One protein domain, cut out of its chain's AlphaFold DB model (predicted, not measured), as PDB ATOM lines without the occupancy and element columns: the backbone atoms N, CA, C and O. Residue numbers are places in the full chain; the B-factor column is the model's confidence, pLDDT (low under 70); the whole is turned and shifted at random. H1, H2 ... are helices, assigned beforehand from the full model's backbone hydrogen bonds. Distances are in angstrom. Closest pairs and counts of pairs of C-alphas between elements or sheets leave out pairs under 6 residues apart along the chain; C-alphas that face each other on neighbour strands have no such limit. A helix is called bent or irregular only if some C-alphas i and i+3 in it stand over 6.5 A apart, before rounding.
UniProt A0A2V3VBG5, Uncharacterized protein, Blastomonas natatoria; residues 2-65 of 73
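Overview. This is residues 2 to 65 of the 73 residues of an uncharacterized protein of Blastomonas natatoria (UniProt A0A2V3VBG5). What does the model look like? Two long helices, H2 and a kinked H1, form the two arms of a wide, open U; the chain folds back through a long looping link, residues 24 to 41, and the space between the arms is empty. What is it made of? The printed part has 64 residues with two named helices, H1 then H2 along the chain, and no named strand; the class is all helix. How spread out is it? It is extended, with a radius of gyration of the C-alphas of 17.6 A, and only just elongated, with spans of 54 by 31 by 17 A.

Along the chain. Where is the longest helix by residues? H2 holds residues 42 to 64 and measures 33.2 A from first to last C-alpha, from C-alpha 42 at (360.412, 175.019, 299.107) to C-alpha 64 at (332.780, 171.012, 317.041). Where is the other? H1 holds residues 2 to 23, 33.1 A from first to last C-alpha, and begins with C-alpha 2 at (340.455, 168.558, 340.033).

Arrangement. Does H2 meet H1? They are apart, with no C-alpha of the one within 8 A of the other. Does H1 run straight? It has a kink of 37 degrees near residue 17 and is only just irregular: C-alphas 16 and 19 are 6.9 A apart. How complete are the backbones? Every O i to N i+4 pair is within hydrogen-bond range in H2, and 15 of 18 are in H1.

Size, cuts and confidence. How large is it? The two C-alphas farthest apart, of Lys 2 and Ala 34, are 54.4 A apart. Is the link long? H1 to H2 is a long link of 18 residues, and the printed part has no cut. Where is confidence low? The mean pLDDT of the printed part is 77.3; residues 2 to 3, 19, 21 to 28, 30 to 36 and 65 are under 70.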
ATOM      1  N   LYS A   2     339.078 168.150 340.406       60.47
ATOM      2  CA  LYS A   2     340.455 168.558 340.033       60.47
ATOM      3  C   LYS A   2     341.325 167.396 339.505       60.47
ATOM      4  O   LYS A   2     342.146 167.561 338.620       60.47
ATOM      5  N   ASN A   3     341.081 166.201 340.024       67.31
ATOM      6  CA  ASN A   3     341.789 164.948 339.756       67.31
ATOM      7  C   ASN A   3     341.413 164.290 338.413       67.31
ATOM      8  O   ASN A   3     342.244 163.627 337.804       67.31
ATOM      9  N   ARG A   4     340.199 164.535 337.906       70.12
ATOM     10  CA  ARG A   4     339.780 164.093 336.563       70.12
ATOM     11  C   ARG A   4     340.423 164.929 335.443       70.12
ATOM     12  O   ARG A   4     340.738 164.381 334.399       70.12
ATOM     13  N   PHE A   5     340.735 166.202 335.708       74.38
ATOM     14  CA  PHE A   5     341.536 167.035 334.799       74.38
ATOM     15  C   PHE A   5     342.980 166.541 334.665       74.38
ATOM     16  O   PHE A   5     343.502 166.481 333.559       74.38
ATOM     17  N   ALA A   6     343.612 166.140 335.771       75.62
ATOM     18  CA  ALA A   6     344.966 165.584 335.736       75.62
ATOM     19  C   ALA A   6     345.024 164.258 334.956       75.62
ATOM     20  O   ALA A   6     345.933 164.054 334.156       75.62
ATOM     21  N   ALA A   7     344.024 163.387 335.138       77.12
ATOM     22  CA  ALA A   7     343.907 162.145 334.378       77.12
ATOM     23  C   ALA A   7     343.682 162.397 332.875       77.12
ATOM     24  O   ALA A   7     344.315 161.749 332.047       77.12
ATOM     25  N   ALA A   8     342.842 163.374 332.522       78.25
ATOM     26  CA  ALA A   8     342.608 163.758 331.131       78.25
ATOM     27  C   ALA A   8     343.864 164.351 330.471       78.25
ATOM     28  O   ALA A   8     344.207 163.975 329.354       78.25
ATOM     29  N   ALA A   9     344.600 165.219 331.172       77.31
ATOM     30  CA  ALA A   9     345.844 165.796 330.664       77.31
ATOM     31  C   ALA A   9     346.920 164.726 330.415       77.31
ATOM     32  O   ALA A   9     347.611 164.764 329.398       77.31
ATOM     33  N   LEU A  10     347.027 163.740 331.311       79.44
ATOM     34  CA  LEU A  10     347.950 162.621 331.146       79.44
ATOM     35  C   LEU A  10     347.545 161.717 329.972       79.44
ATOM     36  O   LEU A  10     348.413 161.268 329.229       79.44
ATOM     37  N   ALA A  11     346.244 161.482 329.776       78.38
ATOM     38  CA  ALA A  11     345.733 160.708 328.647       78.38
ATOM     39  C   ALA A  11     346.006 161.402 327.304       78.38
ATOM     40  O   ALA A  11     346.484 160.759 326.373       78.38
ATOM     41  N   VAL A  12     345.785 162.718 327.216       79.19
ATOM     42  CA  VAL A  12     346.107 163.510 326.016       79.19
ATOM     43  C   VAL A  12     347.609 163.481 325.732       79.19
ATOM     44  O   VAL A  12     348.012 163.257 324.592       79.19
ATOM     45  N   LEU A  13     348.446 163.634 326.762       81.31
ATOM     46  CA  LEU A  13     349.899 163.553 326.611       81.31
ATOM     47  C   LEU A  13     350.347 162.159 326.151       81.31
ATOM     48  O   LEU A  13     351.204 162.054 325.278       81.31
ATOM     49  N   ALA A  14     349.754 161.097 326.698       79.00
ATOM     50  CA  ALA A  14     350.042 159.727 326.291       79.00
ATOM     51  C   ALA A  14     349.642 159.477 324.830       79.00
ATOM     52  O   ALA A  14     350.449 158.944 324.080       79.00
ATOM     53  N   ILE A  15     348.454 159.915 324.399       79.50
ATOM     54  CA  ILE A  15     347.987 159.772 323.008       79.50
ATOM     55  C   ILE A  15     348.850 160.595 322.033       79.50
ATOM     56  O   ILE A  15     349.086 160.162 320.908       79.50
ATOM     57  N   ALA A  16     349.358 161.756 322.452       79.12
ATOM     58  CA  ALA A  16     350.265 162.565 321.636       79.12
ATOM     59  C   ALA A  16     351.693 161.990 321.568       79.12
ATOM     60  O   ALA A  16     352.383 162.164 320.565       79.12
ATOM     61  N   ALA A  17     352.149 161.309 322.624       73.12
ATOM     62  CA  ALA A  17     353.503 160.760 322.727       73.12
ATOM     63  C   ALA A  17     353.624 159.309 322.228       73.12
ATOM     64  O   ALA A  17     354.727 158.866 321.892       73.12
ATOM     65  N   THR A  18     352.521 158.561 322.146       74.00
ATOM     66  CA  THR A  18     352.506 157.177 321.648       74.00
ATOM     67  C   THR A  18     353.090 157.006 320.241       74.00
ATOM     68  O   THR A  18     353.801 156.014 320.061       74.00
ATOM     69  N   PRO A  19     352.920 157.918 319.257       66.88
ATOM     70  CA  PRO A  19     353.544 157.759 317.943       66.88
ATOM     71  C   PRO A  19     355.075 157.816 318.020       66.88
ATOM     72  O   PRO A  19     355.763 157.048 317.353       66.88
ATOM     73  N   VAL A  20     355.611 158.692 318.882       71.56
ATOM     74  CA  VAL A  20     357.060 158.869 319.081       71.56
ATOM     75  C   VAL A  20     357.666 157.633 319.744       71.56
ATOM     76  O   VAL A  20     358.718 157.159 319.319       71.56
ATOM     77  N   LEU A  21     356.985 157.066 320.746       67.88
ATOM     78  CA  LEU A  21     357.428 155.832 321.401       67.88
ATOM     79  C   LEU A  21     357.326 154.607 320.479       67.88
ATOM     80  O   LEU A  21     358.208 153.752 320.503       67.88
ATOM     81  N   ALA A  22     356.288 154.528 319.641       61.91
ATOM     82  CA  ALA A  22     356.118 153.443 318.674       61.91
ATOM     83  C   ALA A  22     357.205 153.444 317.583       61.91
ATOM     84  O   ALA A  22     357.586 152.382 317.089       61.91
ATOM     85  N   GLN A  23     357.760 154.613 317.251       61.09
ATOM     86  CA  GLN A  23     358.862 154.737 316.297       61.09
ATOM     87  C   GLN A  23     360.189 154.170 316.843       61.09
ATOM     88  O   GLN A  23     361.023 153.714 316.063       61.09
ATOM     89  N   ALA A  24     360.387 154.147 318.168       63.62
ATOM     90  CA  ALA A  24     361.662 153.782 318.796       63.62
ATOM     91  C   ALA A  24     362.053 152.294 318.649       63.62
ATOM     92  O   ALA A  24     363.226 151.956 318.794       63.62
ATOM     93  N   GLY A  25     361.099 151.401 318.356       61.69
ATOM     94  CA  GLY A  25     361.340 149.955 318.208       61.69
ATOM     95  C   GLY A  25     361.414 149.452 316.763       61.69
ATOM     96  O   GLY A  25     361.751 148.292 316.529       61.69
ATOM     97  N   ALA A  26     361.099 150.293 315.778       64.25
ATOM     98  CA  ALA A  26     361.059 149.893 314.378       64.25
ATOM     99  C   ALA A  26     362.406 150.174 313.692       64.25
ATOM    100  O   ALA A  26     362.579 151.200 313.037       64.25
ATOM    101  N   SER A  27     363.360 149.240 313.789       62.41
ATOM    102  CA  SER A  27     364.566 149.255 312.944       62.41
ATOM    103  C   SER A  27     364.191 148.871 311.510       62.41
ATOM    104  O   SER A  27     364.352 147.729 311.079       62.41
ATOM    105  N   ARG A  28     363.621 149.822 310.770       67.00
ATOM    106  CA  ARG A  28     363.340 149.674 309.340       67.00
ATOM    107  C   ARG A  28     364.682 149.667 308.608       67.00
ATOM    108  O   ARG A  28     365.442 150.625 308.716       67.00
ATOM    109  N   VAL A  29     364.969 148.603 307.857       72.06
ATOM    110  CA  VAL A  29     366.035 148.641 306.848       72.06
ATOM    111  C   VAL A  29     365.699 149.790 305.902       72.06
ATOM    112  O   VAL A  29     364.618 149.813 305.311       72.06
ATOM    113  N   SER A  30     366.590 150.778 305.827       65.69
ATOM    114  CA  SER A  30     366.456 151.890 304.893       65.69
ATOM    115  C   SER A  30     366.501 151.316 303.480       65.69
ATOM    116  O   SER A  30     367.495 150.712 303.076       65.69
ATOM    117  N   ALA A  31     365.396 151.442 302.747       66.06
ATOM    118  CA  ALA A  31     365.427 151.244 301.311       66.06
ATOM    119  C   ALA A  31     366.285 152.369 300.727       66.06
ATOM    120  O   ALA A  31     366.051 153.537 301.038       66.06
ATOM    121  N   ALA A  32     367.278 152.020 299.910       64.94
ATOM    122  CA  ALA A  32     368.066 153.003 299.187       64.94
ATOM    123  C   ALA A  32     367.143 153.740 298.203       64.94
ATOM    124  O   ALA A  32     366.842 153.241 297.120       64.94
ATOM    125  N   SER A  33     366.650 154.908 298.608       64.94
ATOM    126  CA  SER A  33     365.923 155.835 297.750       64.94
ATOM    127  C   SER A  33     366.951 156.581 296.909       64.94
ATOM    128  O   SER A  33     367.530 157.570 297.349       64.94
ATOM    129  N   ALA A  34     367.230 156.058 295.717       63.97
ATOM    130  CA  ALA A  34     368.097 156.714 294.739       63.97
ATOM    131  C   ALA A  34     367.417 157.919 294.053       63.97
ATOM    132  O   ALA A  34     368.041 158.582 293.230       63.97
ATOM    133  N   GLU A  35     366.155 158.200 294.385       69.19
ATOM    134  CA  GLU A  35     365.360 159.262 293.773       69.19
ATOM    135  C   GLU A  35     365.178 160.401 294.779       69.19
ATOM    136  O   GLU A  35     364.718 160.178 295.903       69.19
ATOM    137  N   ALA A  36     365.590 161.610 294.386       68.19
ATOM    138  CA  ALA A  36     365.375 162.822 295.168       68.19
ATOM    139  C   ALA A  36     363.870 163.016 295.393       68.19
ATOM    140  O   ALA A  36     363.064 162.758 294.496       68.19
ATOM    141  N   SER A  37     363.474 163.432 296.596       75.25
ATOM    142  CA  SER A  37     362.052 163.615 296.877       75.25
ATOM    143  C   SER A  37     361.531 164.803 296.068       75.25
ATOM    144  O   SER A  37     362.061 165.902 296.165       75.25
ATOM    145  N   GLU A  38     360.438 164.638 295.327       74.62
ATOM    146  CA  GLU A  38     359.754 165.766 294.660       74.62
ATOM    147  C   GLU A  38     359.244 166.814 295.677       74.62
ATOM    148  O   GLU A  38     358.902 167.945 295.333       74.62
ATOM    149  N   ALA A  39     359.191 166.433 296.958       71.81
ATOM    150  CA  ALA A  39     358.879 167.301 298.083       71.81
ATOM    151  C   ALA A  39     360.136 167.864 298.777       71.81
ATOM    152  O   ALA A  39     360.019 168.484 299.830       71.81
ATOM    153  N   GLU A  40     361.342 167.669 298.249       75.44
ATOM    154  CA  GLU A  40     362.555 168.253 298.824       75.44
ATOM    155  C   GLU A  40     362.659 169.741 298.437       75.44
ATOM    156  O   GLU A  40     362.631 170.111 297.266       75.44
ATOM    157  N   GLY A  41     362.751 170.626 299.435       78.88
ATOM    158  CA  GLY A  41     362.880 172.073 299.229       78.88
ATOM    159  C   GLY A  41     361.597 172.874 299.490       78.88
ATOM    160  O   GLY A  41     360.767 172.516 300.326       78.88
ATOM    161  N   SER A  42     361.455 174.019 298.814       78.75
ATOM    162  CA  SER A  42     360.412 175.019 299.107       78.75
ATOM    163  C   SER A  42     358.988 174.489 298.919       78.75
ATOM    164  O   SER A  42     358.118 174.769 299.741       78.75
ATOM    165  N   THR A  43     358.757 173.676 297.884       85.69
ATOM    166  CA  THR A  43     357.464 173.030 297.617       85.69
ATOM    167  C   THR A  43     357.048 172.101 298.757       85.69
ATOM    168  O   THR A  43     355.893 172.135 299.184       85.69
ATOM    169  N   GLY A  44     357.982 171.332 299.322       85.75
ATOM    170  CA  GLY A  44     357.704 170.453 300.459       85.75
ATOM    171  C   GLY A  44     357.278 171.193 301.712       85.75
ATOM    172  O   GLY A  44     356.385 170.734 302.418       85.75
ATOM    173  N   ILE A  45     357.866 172.364 301.972       89.81
ATOM    174  CA  ILE A  45     357.489 173.198 303.120       89.81
ATOM    175  C   ILE A  45     356.044 173.682 302.964       89.81
ATOM    176  O   ILE A  45     355.272 173.608 303.918       89.81
ATOM    177  N   ILE A  46     355.654 174.126 301.767       91.56
ATOM    178  CA  ILE A  46     354.281 174.578 301.498       91.56
ATOM    179  C   ILE A  46     353.300 173.419 301.697       91.56
ATOM    180  O   ILE A  46     352.325 173.563 302.435       91.56
ATOM    181  N   ILE A  47     353.584 172.258 301.097       90.69
ATOM    182  CA  ILE A  47     352.750 171.057 301.247       90.69
ATOM    183  C   ILE A  47     352.672 170.641 302.720       90.69
ATOM    184  O   ILE A  47     351.583 170.352 303.213       90.69
ATOM    185  N   GLY A  48     353.790 170.669 303.444       90.88
ATOM    186  CA  GLY A  48     353.854 170.324 304.862       90.88
ATOM    187  C   GLY A  48     353.005 171.247 305.738       90.88
ATOM    188  O   GLY A  48     352.254 170.764 306.584       90.88
ATOM    189  N   VAL A  49     353.062 172.562 305.512       94.12
ATOM    190  CA  VAL A  49     352.253 173.542 306.258       94.12
ATOM    191  C   VAL A  49     350.765 173.388 305.941       94.12
ATOM    192  O   VAL A  49     349.948 173.379 306.861       94.12
ATOM    193  N   VAL A  50     350.403 173.222 304.666       94.25
ATOM    194  CA  VAL A  50     349.002 173.013 304.259       94.25
ATOM    195  C   VAL A  50     348.458 171.710 304.843       94.25
ATOM    196  O   VAL A  50     347.356 171.699 305.391       94.25
ATOM    197  N   ALA A  51     349.235 170.628 304.791       92.88
ATOM    198  CA  ALA A  51     348.857 169.351 305.382       92.88
ATOM    199  C   ALA A  51     348.678 169.465 306.904       92.88
ATOM    200  O   ALA A  51     347.671 169.000 307.437       92.88
ATOM    201  N   ALA A  52     349.599 170.133 307.607       92.38
ATOM    202  CA  ALA A  52     349.480 170.365 309.046       92.38
ATOM    203  C   ALA A  52     348.225 171.183 309.397       92.38
ATOM    204  O   ALA A  52     347.490 170.821 310.317       92.38
ATOM    205  N   ALA A  53     347.936 172.241 308.635       94.62
ATOM    206  CA  ALA A  53     346.729 173.042 308.812       94.62
ATOM    207  C   ALA A  53     345.451 172.223 308.561       94.62
ATOM    208  O   ALA A  53     344.495 172.345 309.326       94.62
ATOM    209  N   ALA A  54     345.439 171.356 307.546       94.19
ATOM    210  CA  ALA A  54     344.305 170.483 307.250       94.19
ATOM    211  C   ALA A  54     344.052 169.456 308.364       94.19
ATOM    212  O   ALA A  54     342.900 169.231 308.728       94.19
ATOM    213  N   VAL A  55     345.106 168.873 308.945       93.62
ATOM    214  CA  VAL A  55     344.981 167.951 310.088       93.62
ATOM    215  C   VAL A  55     344.380 168.671 311.294       93.62
ATOM    216  O   VAL A  55     343.405 168.193 311.871       93.62
ATOM    217  N   ILE A  56     344.917 169.841 311.653       92.56
ATOM    218  CA  ILE A  56     344.422 170.624 312.792       92.56
ATOM    219  C   ILE A  56     342.975 171.072 312.546       92.56
ATOM    220  O   ILE A  56     342.123 170.880 313.409       92.56
ATOM    221  N   GLY A  57     342.674 171.613 311.363       91.75
ATOM    222  CA  GLY A  57     341.325 172.029 310.986       91.75
ATOM    223  C   GLY A  57     340.329 170.870 311.009       91.75
ATOM    224  O   GLY A  57     339.261 170.996 311.600       91.75
ATOM    225  N   GLY A  58     340.698 169.715 310.452       90.19
ATOM    226  CA  GLY A  58     339.861 168.515 310.469       90.19
ATOM    227  C   GLY A  58     339.518 168.052 311.885       90.19
ATOM    228  O   GLY A  58     338.367 167.712 312.146       90.19
ATOM    229  N   ILE A  59     340.480 168.105 312.813       89.06
ATOM    230  CA  ILE A  59     340.245 167.790 314.230       89.06
ATOM    231  C   ILE A  59     339.292 168.807 314.869       89.06
ATOM    232  O   ILE A  59     338.372 168.400 315.569       89.06
ATOM    233  N   VAL A  60     339.487 170.109 314.629       87.94
ATOM    234  CA  VAL A  60     338.632 171.170 315.195       87.94
ATOM    235  C   VAL A  60     337.189 171.022 314.719       87.94
ATOM    236  O   VAL A  60     336.280 171.021 315.539       87.94
ATOM    237  N   ILE A  61     336.982 170.836 313.416       85.50
ATOM    238  CA  ILE A  61     335.649 170.631 312.840       85.50
ATOM    239  C   ILE A  61     335.017 169.337 313.357       85.50
ATOM    240  O   ILE A  61     333.846 169.339 313.708       85.50
ATOM    241  N   ALA A  62     335.774 168.240 313.453       80.25
ATOM    242  CA  ALA A  62     335.252 166.991 314.003       80.25
ATOM    243  C   ALA A  62     334.875 167.112 315.491       80.25
ATOM    244  O   ALA A  62     333.911 166.485 315.922       80.25
ATOM    245  N   ALA A  63     335.615 167.913 316.261       78.56
ATOM    246  CA  ALA A  63     335.345 168.165 317.675       78.56
ATOM    247  C   ALA A  63     334.185 169.153 317.911       78.56
ATOM    248  O   ALA A  63     333.563 169.101 318.966       78.56
ATOM    249  N   ASP A  64     333.884 170.037 316.955       74.00
ATOM    250  CA  ASP A  64     332.780 171.012 317.041       74.00
ATOM    251  C   ASP A  64     331.400 170.388 316.751       74.00
ATOM    252  O   ASP A  64     330.362 170.982 317.024       74.00
ATOM    253  N   GLN A  65     331.365 169.147 316.252       65.38
ATOM    254  CA  GLN A  65     330.126 168.408 315.974       65.38
ATOM    255  C   GLN A  65     329.428 167.853 317.233       65.38
ATOM    256  O   GLN A  65     328.476 167.085 317.103       65.38
TER     257      GLN A  65